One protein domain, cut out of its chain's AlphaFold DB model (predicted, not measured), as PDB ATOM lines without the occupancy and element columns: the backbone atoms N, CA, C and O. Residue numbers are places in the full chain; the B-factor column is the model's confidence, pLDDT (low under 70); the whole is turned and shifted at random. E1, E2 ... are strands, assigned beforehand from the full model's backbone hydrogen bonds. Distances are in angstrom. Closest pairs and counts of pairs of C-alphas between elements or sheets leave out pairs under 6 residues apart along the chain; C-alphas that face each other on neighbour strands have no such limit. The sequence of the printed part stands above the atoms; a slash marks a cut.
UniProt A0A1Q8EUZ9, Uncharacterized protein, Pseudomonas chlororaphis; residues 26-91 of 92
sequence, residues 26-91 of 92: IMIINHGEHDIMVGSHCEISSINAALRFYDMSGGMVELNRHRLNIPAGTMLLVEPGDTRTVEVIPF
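Overview. This is residues 26 to 91 of the 92 residues of an uncharacterized protein of Pseudomonas chlororaphis (UniProt A0A1Q8EUZ9). A small sheet of four strands, E3, E1, E6 and E4, is curled like part of a barrel, and a separate two-strand ribbon, E2 with E5, makes a further wall, with ends near E1 and E4. The long E6 ties the curled sheet together, with E1 beside its first part and E4 beside its last. The printed part has 66 residues with six named strands, E1 to E6 in chain order, and no named helix; both sheets are antiparallel, and the class is all strand, though only 28 residues are in named elements. The whole is compact, with a radius of gyration of the C-alphas of 10.8 A and spans of 27 by 24 by 18 A.

Along the chain. E1, residues 26 to 30, begins at C-alpha 26 (-22.608, -34.451, 0.180) and is 13.2 A long. E2, residues 36 to 39, is 10.0 A long, and E3, residues 51 to 54, 10.2 A. E4 is residues 66 to 68, 7.1 A, and E5 residues 75 to 78, 9.8 A. E6, residues 83 to 90, is 21.4 A long and ends at C-alpha 90 (-34.492, -38.539, -3.228).

Arrangement. The four-strand sheet is strongly twisted, with edge strands E3 and E4. E3 and E1 are antiparallel at 151 degrees, with N 29 and O 52 2.9 A apart, within hydrogen-bond range. E1 and E6 stand at 126 degrees, with N 28 and O 84 at 2.8 A. E6 and E4 also stand at 126 degrees, with N 67 and O 89 at 2.8 A. E2 and E5 stand at 157 degrees, with N 38 and O 76 at 2.8 A. The closest C-alphas of E1 and E5, those of Asn 30 and Val 78, are 6.3 A apart; those of E2 and E4, Gly 39 and Leu 68, are 7.5 A apart. E3 and E5 are apart.

Size, cuts and confidence. The C-alphas of Ser 57 and Gly 73, the two farthest apart, are 29.8 A from each other. The links E2 to E3 and E3 to E4, 11 residues each, are long. The printed part has no cut, and no printed residue is under 70 in pLDDT.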
ATOM      1  N   ILE A  26     -22.570 -35.439  -0.896       96.88
ATOM      2  CA  ILE A  26     -22.608 -34.451   0.180       96.88
ATOM      3  C   ILE A  26     -21.638 -34.840   1.288       96.88
ATOM      4  O   ILE A  26     -21.297 -36.011   1.466       96.88
ATOM      5  N   MET A  27     -21.194 -33.845   2.041       97.50
ATOM      6  CA  MET A  27     -20.444 -34.031   3.273       97.50
ATOM      7  C   MET A  27     -21.406 -33.945   4.453       97.50
ATOM      8  O   MET A  27     -22.149 -32.974   4.583       97.50
ATOM      9  N   ILE A  28     -21.379 -34.954   5.317       96.56
ATOM     10  CA  ILE A  28     -22.084 -34.968   6.596       96.56
ATOM     11  C   ILE A  28     -21.068 -34.800   7.722       96.56
ATOM     12  O   ILE A  28     -20.067 -35.516   7.764       96.56
ATOM     13  N   ILE A  29     -21.323 -33.843   8.614       96.75
ATOM     14  CA  ILE A  29     -20.456 -33.525   9.753       96.75
ATOM     15  C   ILE A  29     -21.272 -33.602  11.036       96.75
ATOM     16  O   ILE A  29     -22.354 -33.015  11.119       96.75
ATOM     17  N   ASN A  30     -20.757 -34.308  12.041       97.38
ATOM     18  CA  ASN A  30     -21.362 -34.358  13.369       97.38
ATOM     19  C   ASN A  30     -20.735 -33.301  14.286       97.38
ATOM     20  O   ASN A  30     -19.585 -33.420  14.694       97.38
ATOM     21  N   HIS A  31     -21.513 -32.274  14.631       96.94
ATOM     22  CA  HIS A  31     -21.115 -31.213  15.561       96.94
ATOM     23  C   HIS A  31     -21.539 -31.485  17.015       96.94
ATOM     24  O   HIS A  31     -21.488 -30.582  17.848       96.94
ATOM     25  N   GLY A  32     -22.038 -32.684  17.307       96.75
ATOM     26  CA  GLY A  32     -22.399 -33.113  18.652       96.75
ATOM     27  C   GLY A  32     -21.253 -33.830  19.361       96.75
ATOM     28  O   GLY A  32     -20.224 -34.134  18.769       96.75
ATOM     29  N   GLU A  33     -21.481 -34.156  20.630       97.25
ATOM     30  CA  GLU A  33     -20.509 -34.824  21.513       97.25
ATOM     31  C   GLU A  33     -20.685 -36.354  21.562       97.25
ATOM     32  O   GLU A  33     -19.984 -37.057  22.290       97.25
ATOM     33  N   HIS A  34     -21.661 -36.888  20.821       96.94
ATOM     34  CA  HIS A  34     -21.991 -38.311  20.792       96.94
ATOM     35  C   HIS A  34     -22.107 -38.830  19.364       96.94
ATOM     36  O   HIS A  34     -22.474 -38.093  18.446       96.94
ATOM     37  N   ASP A  35     -21.838 -40.121  19.214       97.69
ATOM     38  CA  ASP A  35     -21.998 -40.853  17.966       97.69
ATOM     39  C   ASP A  35     -23.441 -40.798  17.459       97.69
ATOM     40  O   ASP A  35     -24.403 -40.922  18.224       97.69
ATOM     41  N   ILE A  36     -23.597 -40.656  16.141       97.56
ATOM     42  CA  ILE A  36     -24.905 -40.658  15.486       97.56
ATOM     43  C   ILE A  36     -24.915 -41.711  14.385       97.56
ATOM     44  O   ILE A  36     -24.036 -41.745  13.527       97.56
ATOM     45  N   MET A  37     -25.946 -42.556  14.387       97.25
ATOM     46  CA  MET A  37     -26.191 -43.537  13.332       97.25
ATOM     47  C   MET A  37     -27.377 -43.113  12.471       97.25
ATOM     48  O   MET A  37     -28.443 -42.774  12.986       97.25
ATOM     49  N   VAL A  38     -27.201 -43.162  11.154       96.88
ATOM     50  CA  VAL A  38     -28.206 -42.758  10.166       96.88
ATOM     51  C   VAL A  38     -28.591 -43.964   9.316       96.88
ATOM     52  O   VAL A  38     -27.749 -44.545   8.635       96.88
ATOM     53  N   GLY A  39     -29.863 -44.361   9.366       97.38
ATOM     54  CA  GLY A  39     -30.376 -45.505   8.610       97.38
ATOM     55  C   GLY A  39     -30.602 -45.204   7.125       97.38
ATOM     56  O   GLY A  39     -30.827 -44.060   6.732       97.38
ATOM     57  N   SER A  40     -30.621 -46.252   6.296       97.00
ATOM     58  CA  SER A  40     -30.732 -46.141   4.831       97.00
ATOM     59  C   SER A  40     -32.003 -45.446   4.305       97.00
ATOM     60  O   SER A  40     -32.017 -44.990   3.165       97.00
ATOM     61  N   HIS A  41     -33.087 -45.395   5.091       95.62
ATOM     62  CA  HIS A  41     -34.395 -44.838   4.695       95.62
ATOM     63  C   HIS A  41     -34.885 -43.710   5.613       95.62
ATOM     64  O   HIS A  41     -36.059 -43.350   5.569       95.62
ATOM     65  N   CYS A  42     -34.013 -43.151   6.451       94.25
ATOM     66  CA  CYS A  42     -34.347 -41.952   7.213       94.25
ATOM     67  C   CYS A  42     -34.276 -40.722   6.302       94.25
ATOM     68  O   CYS A  42     -33.384 -40.627   5.459       94.25
ATOM     69  N   GLU A  43     -35.198 -39.776   6.486       94.81
ATOM     70  CA  GLU A  43     -35.102 -38.476   5.824       94.81
ATOM     71  C   GLU A  43     -33.972 -37.666   6.456       94.81
ATOM     72  O   GLU A  43     -34.063 -37.267   7.615       94.81
ATOM     73  N   ILE A  44     -32.903 -37.443   5.692       91.50
ATOM     74  CA  ILE A  44     -31.630 -36.961   6.231       91.50
ATOM     75  C   ILE A  44     -31.706 -35.521   6.761       91.50
ATOM     76  O   ILE A  44     -30.973 -35.175   7.676       91.50
ATOM     77  N   SER A  45     -32.613 -34.688   6.247       87.44
ATOM     78  CA  SER A  45     -32.843 -33.328   6.756       87.44
ATOM     79  C   SER A  45     -33.614 -33.293   8.082       87.44
ATOM     80  O   SER A  45     -33.582 -32.281   8.775       87.44
ATOM     81  N   SER A  46     -34.281 -34.392   8.446       88.81
ATOM     82  CA  SER A  46     -35.202 -34.483   9.586       88.81
ATOM     83  C   SER A  46     -34.622 -35.279  10.770       88.81
ATOM     84  O   SER A  46     -35.350 -35.612  11.707       88.81
ATOM     85  N   ILE A  47     -33.330 -35.631  10.730       91.94
ATOM     86  CA  ILE A  47     -32.642 -36.386  11.793       91.94
ATOM     87  C   ILE A  47     -32.028 -35.462  12.860       91.94
ATOM     88  O   ILE A  47     -32.432 -34.315  13.031       91.94
ATOM     89  N   ASN A  48     -31.070 -35.980  13.634       95.75
ATOM     90  CA  ASN A  48     -30.426 -35.267  14.730       95.75
ATOM     91  C   ASN A  48     -29.854 -33.906  14.286       95.75
ATOM     92  O   ASN A  48     -29.002 -33.829  13.403       95.75
ATOM     93  N   ALA A  49     -30.276 -32.845  14.979       95.12
ATOM     94  CA  ALA A  49     -29.890 -31.462  14.725       95.12
ATOM     95  C   ALA A  49     -28.403 -31.151  14.976       95.12
ATOM     96  O   ALA A  49     -27.983 -30.021  14.731       95.12
ATOM     97  N   ALA A  50     -27.603 -32.099  15.466       96.38
ATOM     98  CA  ALA A  50     -26.146 -31.991  15.521       96.38
ATOM     99  C   ALA A  50     -25.469 -32.273  14.167       96.38
ATOM    100  O   ALA A  50     -24.328 -31.863  13.955       96.38
ATOM    101  N   LEU A  51     -26.163 -32.936  13.237       95.94
ATOM    102  CA  LEU A  51     -25.643 -33.193  11.900       95.94
ATOM    103  C   LEU A  51     -25.810 -31.955  11.012       95.94
ATOM    104  O   LEU A  51     -26.852 -31.291  11.003       95.94
ATOM    105  N   ARG A  52     -24.754 -31.621  10.274       95.88
ATOM    106  CA  ARG A  52     -24.738 -30.561   9.261       95.88
ATOM    107  C   ARG A  52     -24.350 -31.161   7.921       95.88
ATOM    108  O   ARG A  52     -23.531 -32.077   7.862       95.88
ATOM    109  N   PHE A  53     -24.955 -30.636   6.864       95.94
ATOM    110  CA  PHE A  53     -24.807 -31.146   5.509       95.94
ATOM    111  C   PHE A  53     -24.262 -30.047   4.618       95.94
ATOM    112  O   PHE A  53     -24.783 -28.929   4.610       95.94
ATOM    113  N   TYR A  54     -23.227 -30.390   3.865       96.75
ATOM    114  CA  TYR A  54     -22.562 -29.484   2.948       96.75
ATOM    115  C   TYR A  54     -22.476 -30.122   1.568       96.75
ATOM    116  O   TYR A  54     -22.313 -31.338   1.440       96.75
ATOM    117  N   ASP A  55     -22.582 -29.306   0.530       95.88
ATOM    118  CA  ASP A  55     -22.184 -29.713  -0.806       95.88
ATOM    119  C   ASP A  55     -20.654 -29.871  -0.897       95.88
ATOM    120  O   ASP A  55     -19.898 -29.522   0.014       95.88
ATOM    121  N   MET A  56     -20.177 -30.381  -2.030       95.69
ATOM    122  CA  MET A  56     -18.744 -30.600  -2.250       95.69
ATOM    123  C   MET A  56     -17.920 -29.305  -2.381       95.69
ATOM    124  O   MET A  56     -16.693 -29.369  -2.377       95.69
ATOM    125  N   SER A  57     -18.561 -28.139  -2.509       96.06
ATOM    126  CA  SER A  57     -17.904 -26.825  -2.490       96.06
ATOM    127  C   SER A  57     -17.795 -26.227  -1.081       96.06
ATOM    128  O   SER A  57     -17.128 -25.209  -0.900       96.06
ATOM    129  N   GLY A  58     -18.409 -26.867  -0.078       93.88
ATOM    130  CA  GLY A  58     -18.438 -26.418   1.313       93.88
ATOM    131  C   GLY A  58     -19.623 -25.509   1.658       93.88
ATOM    132  O   GLY A  58     -19.673 -24.978   2.768       93.88
ATOM    133  N   GLY A  59     -20.579 -25.317   0.745       96.31
ATOM    134  CA  GLY A  59     -21.827 -24.604   1.017       96.31
ATOM    135  C   GLY A  59     -22.819 -25.490   1.769       96.31
ATOM    136  O   GLY A  59     -22.902 -26.685   1.501       96.31
ATOM    137  N   MET A  60     -23.579 -24.937   2.720       94.31
ATOM    138  CA  MET A  60     -24.666 -25.692   3.363       94.31
ATOM    139  C   MET A  60     -25.746 -26.056   2.340       94.31
ATOM    140  O   MET A  60     -26.127 -25.221   1.520       94.31
ATOM    141  N   VAL A  61     -26.267 -27.280   2.430       94.12
ATOM    142  CA  VAL A  61     -27.289 -27.805   1.512       94.12
ATOM    143  C   VAL A  61     -28.540 -28.254   2.267       94.12
ATOM    144  O   VAL A  61     -28.459 -28.871   3.330       94.12
ATOM    145  N   GLU A  62     -29.712 -27.965   1.700       89.75
ATOM    146  CA  GLU A  62     -30.986 -28.517   2.162       89.75
ATOM    147  C   GLU A  62     -31.314 -29.811   1.407       89.75
ATOM    148  O   GLU A  62     -31.344 -29.840   0.179       89.75
ATOM    149  N   LEU A  63     -31.591 -30.885   2.149       91.50
ATOM    150  CA  LEU A  63     -31.793 -32.238   1.615       91.50
ATOM    151  C   LEU A  63     -33.190 -32.787   1.939       91.50
ATOM    152  O   LEU A  63     -33.349 -33.948   2.321       91.50
ATOM    153  N   ASN A  64     -34.217 -31.950   1.777       92.00
ATOM    154  CA  ASN A  64     -35.611 -32.340   2.012       92.00
ATOM    155  C   ASN A  64     -35.986 -33.536   1.140       92.00
ATOM    156  O   ASN A  64     -35.684 -33.556  -0.054       92.00
ATOM    157  N   ARG A  65     -36.642 -34.538   1.724       94.19
ATOM    158  CA  ARG A  65     -36.993 -35.795   1.056       94.19
ATOM    159  C   ARG A  65     -35.806 -36.524   0.402       94.19
ATOM    160  O   ARG A  65     -35.991 -37.142  -0.646       94.19
ATOM    161  N   HIS A  66     -34.628 -36.524   1.026       96.38
ATOM    162  CA  HIS A  66     -33.499 -37.371   0.619       96.38
ATOM    163  C   HIS A  66     -33.151 -38.422   1.678       96.38
ATOM    164  O   HIS A  66     -33.351 -38.216   2.877       96.38
ATOM    165  N   ARG A  67     -32.589 -39.542   1.220       96.56
ATOM    166  CA  ARG A  67     -32.072 -40.652   2.032       96.56
ATOM    167  C   ARG A  67     -30.685 -41.081   1.552       96.56
ATOM    168  O   ARG A  67     -30.291 -40.765   0.431       96.56
ATOM    169  N   LEU A  68     -29.964 -41.840   2.376       96.75
ATOM    170  CA  LEU A  68     -28.656 -42.392   2.011       96.75
ATOM    171  C   LEU A  68     -28.774 -43.413   0.865       96.75
ATOM    172  O   LEU A  68     -29.633 -44.299   0.887       96.75
ATOM    173  N   ASN A  69     -27.864 -43.326  -0.104       97.06
ATOM    174  CA  ASN A  69     -27.715 -44.302  -1.182       97.06
ATOM    175  C   ASN A  69     -26.881 -45.510  -0.718       97.06
ATOM    176  O   ASN A  69     -25.768 -45.743  -1.176       97.06
ATOM    177  N   ILE A  70     -27.401 -46.263   0.251       96.56
ATOM    178  CA  ILE A  70     -26.740 -47.447   0.828       96.56
ATOM    179  C   ILE A  70     -27.687 -48.656   0.800       96.56
ATOM    180  O   ILE A  70     -28.899 -48.474   0.625       96.56
ATOM    181  N   PRO A  71     -27.186 -49.897   0.971       97.00
ATOM    182  CA  PRO A  71     -28.039 -51.080   1.007       97.00
ATOM    183  C   PRO A  71     -29.160 -50.954   2.045       97.00
ATOM    184  O   PRO A  71     -28.953 -50.466   3.161       97.00
ATOM    185  N   ALA A  72     -30.359 -51.404   1.681       96.62
ATOM    186  CA  ALA A  72     -31.530 -51.307   2.541       96.62
ATOM    187  C   ALA A  72     -31.296 -51.985   3.902       96.62
ATOM    188  O   ALA A  72     -30.803 -53.110   3.969       96.62
ATOM    189  N   GLY A  73     -31.659 -51.295   4.986       97.00
ATOM    190  CA  GLY A  73     -31.522 -51.807   6.356       97.00
ATOM    191  C   GLY A  73     -30.132 -51.616   6.970       97.00
ATOM    192  O   GLY A  73     -29.952 -51.919   8.147       97.00
ATOM    193  N   THR A  74     -29.165 -51.085   6.214       97.81
ATOM    194  CA  THR A  74     -27.856 -50.690   6.752       97.81
ATOM    195  C   THR A  74     -27.874 -49.260   7.299       97.81
ATOM    196  O   THR A  74     -28.862 -48.530   7.158       97.81
ATOM    197  N   MET A  75     -26.781 -48.872   7.960       97.81
ATOM    198  CA  MET A  75     -26.636 -47.568   8.600       97.81
ATOM    199  C   MET A  75     -25.222 -47.008   8.443       97.81
ATOM    200  O   MET A  75     -24.252 -47.757   8.329       97.81
ATOM    201  N   LEU A  76     -25.125 -45.683   8.475       97.06
ATOM    202  CA  LEU A  76     -23.876 -44.938   8.540       97.06
ATOM    203  C   LEU A  76     -23.653 -44.436   9.967       97.06
ATOM    204  O   LEU A  76     -24.508 -43.731  10.498       97.06
ATOM    205  N   LEU A  77     -22.499 -44.751  10.549       97.06
ATOM    206  CA  LEU A  77     -22.005 -44.121  11.774       97.06
ATOM    207  C   LEU A  77     -21.272 -42.816  11.432       97.06
ATOM    208  O   LEU A  77     -20.465 -42.798  10.499       97.06
ATOM    209  N   VAL A  78     -21.542 -41.759  12.197       97.00
ATOM    210  CA  VAL A  78     -20.830 -40.477  12.157       97.00
ATOM    211  C   VAL A  78     -20.401 -40.112  13.578       97.00
ATOM    212  O   VAL A  78     -21.239 -39.795  14.430       97.00
ATOM    213  N   GLU A  79     -19.099 -40.184  13.836       97.94
ATOM    214  CA  GLU A  79     -18.493 -39.877  15.138       97.94
ATOM    215  C   GLU A  79     -18.415 -38.351  15.364       97.94
ATOM    216  O   GLU A  79     -18.438 -37.586  14.395       97.94
ATOM    217  N   PRO A  80     -18.336 -37.865  16.614       98.00
ATOM    218  CA  PRO A  80     -18.116 -36.452  16.928       98.00
ATOM    219  C   PRO A  80     -16.934 -35.836  16.167       98.00
ATOM    220  O   PRO A  80     -15.813 -36.337  16.222       98.00
ATOM    221  N   GLY A  81     -17.176 -34.730  15.461       93.69
ATOM    222  CA  GLY A  81     -16.170 -34.032  14.653       93.69
ATOM    223  C   GLY A  81     -15.783 -34.737  13.347       93.69
ATOM    224  O   GLY A  81     -15.040 -34.155  12.553       93.69
ATOM    225  N   ASP A  82     -16.291 -35.946  13.091       94.00
ATOM    226  CA  ASP A  82     -16.039 -36.673  11.851       94.00
ATOM    227  C   ASP A  82     -16.761 -36.016  10.672       94.00
ATOM    228  O   ASP A  82     -17.842 -35.432  10.798       94.00
ATOM    229  N   THR A  83     -16.140 -36.127   9.504       95.06
ATOM    230  CA  THR A  83     -16.657 -35.643   8.231       95.06
ATOM    231  C   THR A  83     -16.690 -36.801   7.250       95.06
ATOM    232  O   THR A  83     -15.653 -37.330   6.850       95.06
ATOM    233  N   ARG A  84     -17.891 -37.177   6.810       96.00
ATOM    234  CA  ARG A  84     -18.089 -38.285   5.871       96.00
ATOM    235  C   ARG A  84     -18.618 -37.757   4.550       96.00
ATOM    236  O   ARG A  84     -19.607 -37.036   4.521       96.00
ATOM    237  N   THR A  85     -17.994 -38.148   3.447       97.38
ATOM    238  CA  THR A  85     -18.583 -37.964   2.117       97.38
ATOM    239  C   THR A  85     -19.518 -39.129   1.838       97.38
ATOM    240  O   THR A  85     -19.114 -40.288   1.928       97.38
ATOM    241  N   VAL A  86     -20.772 -38.826   1.520       96.56
ATOM    242  CA  VAL A  86     -21.826 -39.818   1.305       96.56
ATOM    243  C   VAL A  86     -22.619 -39.493   0.054       96.56
ATOM    244  O   VAL A  86     -22.665 -38.350  -0.402       96.56
ATOM    245  N   GLU A  87     -23.261 -40.514  -0.491       97.25
ATOM    246  CA  GLU A  87     -24.217 -40.371  -1.578       97.25
ATOM    247  C   GLU A  87     -25.637 -40.335  -1.015       97.25
ATOM    248  O   GLU A  87     -26.008 -41.148  -0.161       97.25
ATOM    249  N   VAL A  88     -26.443 -39.406  -1.519       96.88
ATOM    250  CA  VAL A  88     -27.866 -39.297  -1.200       96.88
ATOM    251  C   VAL A  88     -28.708 -39.354  -2.463       96.88
ATOM    252  O   VAL A  88     -28.288 -38.923  -3.537       96.88
ATOM    253  N   ILE A  89     -29.917 -39.883  -2.316       96.94
ATOM    254  CA  ILE A  89     -30.933 -39.977  -3.364       96.94
ATOM    255  C   ILE A  89     -32.283 -39.503  -2.819       96.94
ATOM    256  O   ILE A  89     -32.544 -39.661  -1.620       96.94
ATOM    257  N   PRO A  90     -33.154 -38.920  -3.656       95.31
ATOM    258  CA  PRO A  90     -34.492 -38.539  -3.228       95.31
ATOM    259  C   PRO A  90     -35.342 -39.774  -2.901       95.31
ATOM    260  O   PRO A  90     -35.109 -40.874  -3.411       95.31
ATOM    261  N   PHE A  91     -36.347 -39.599  -2.045       90.44
ATOM    262  CA  PHE A  91     -37.396 -40.606  -1.901       90.44
ATOM    263  C   PHE A  91     -38.207 -40.732  -3.200       90.44
ATOM    264  O   PHE A  91     -38.355 -39.734  -3.912       90.44
TER     265      PHE A  91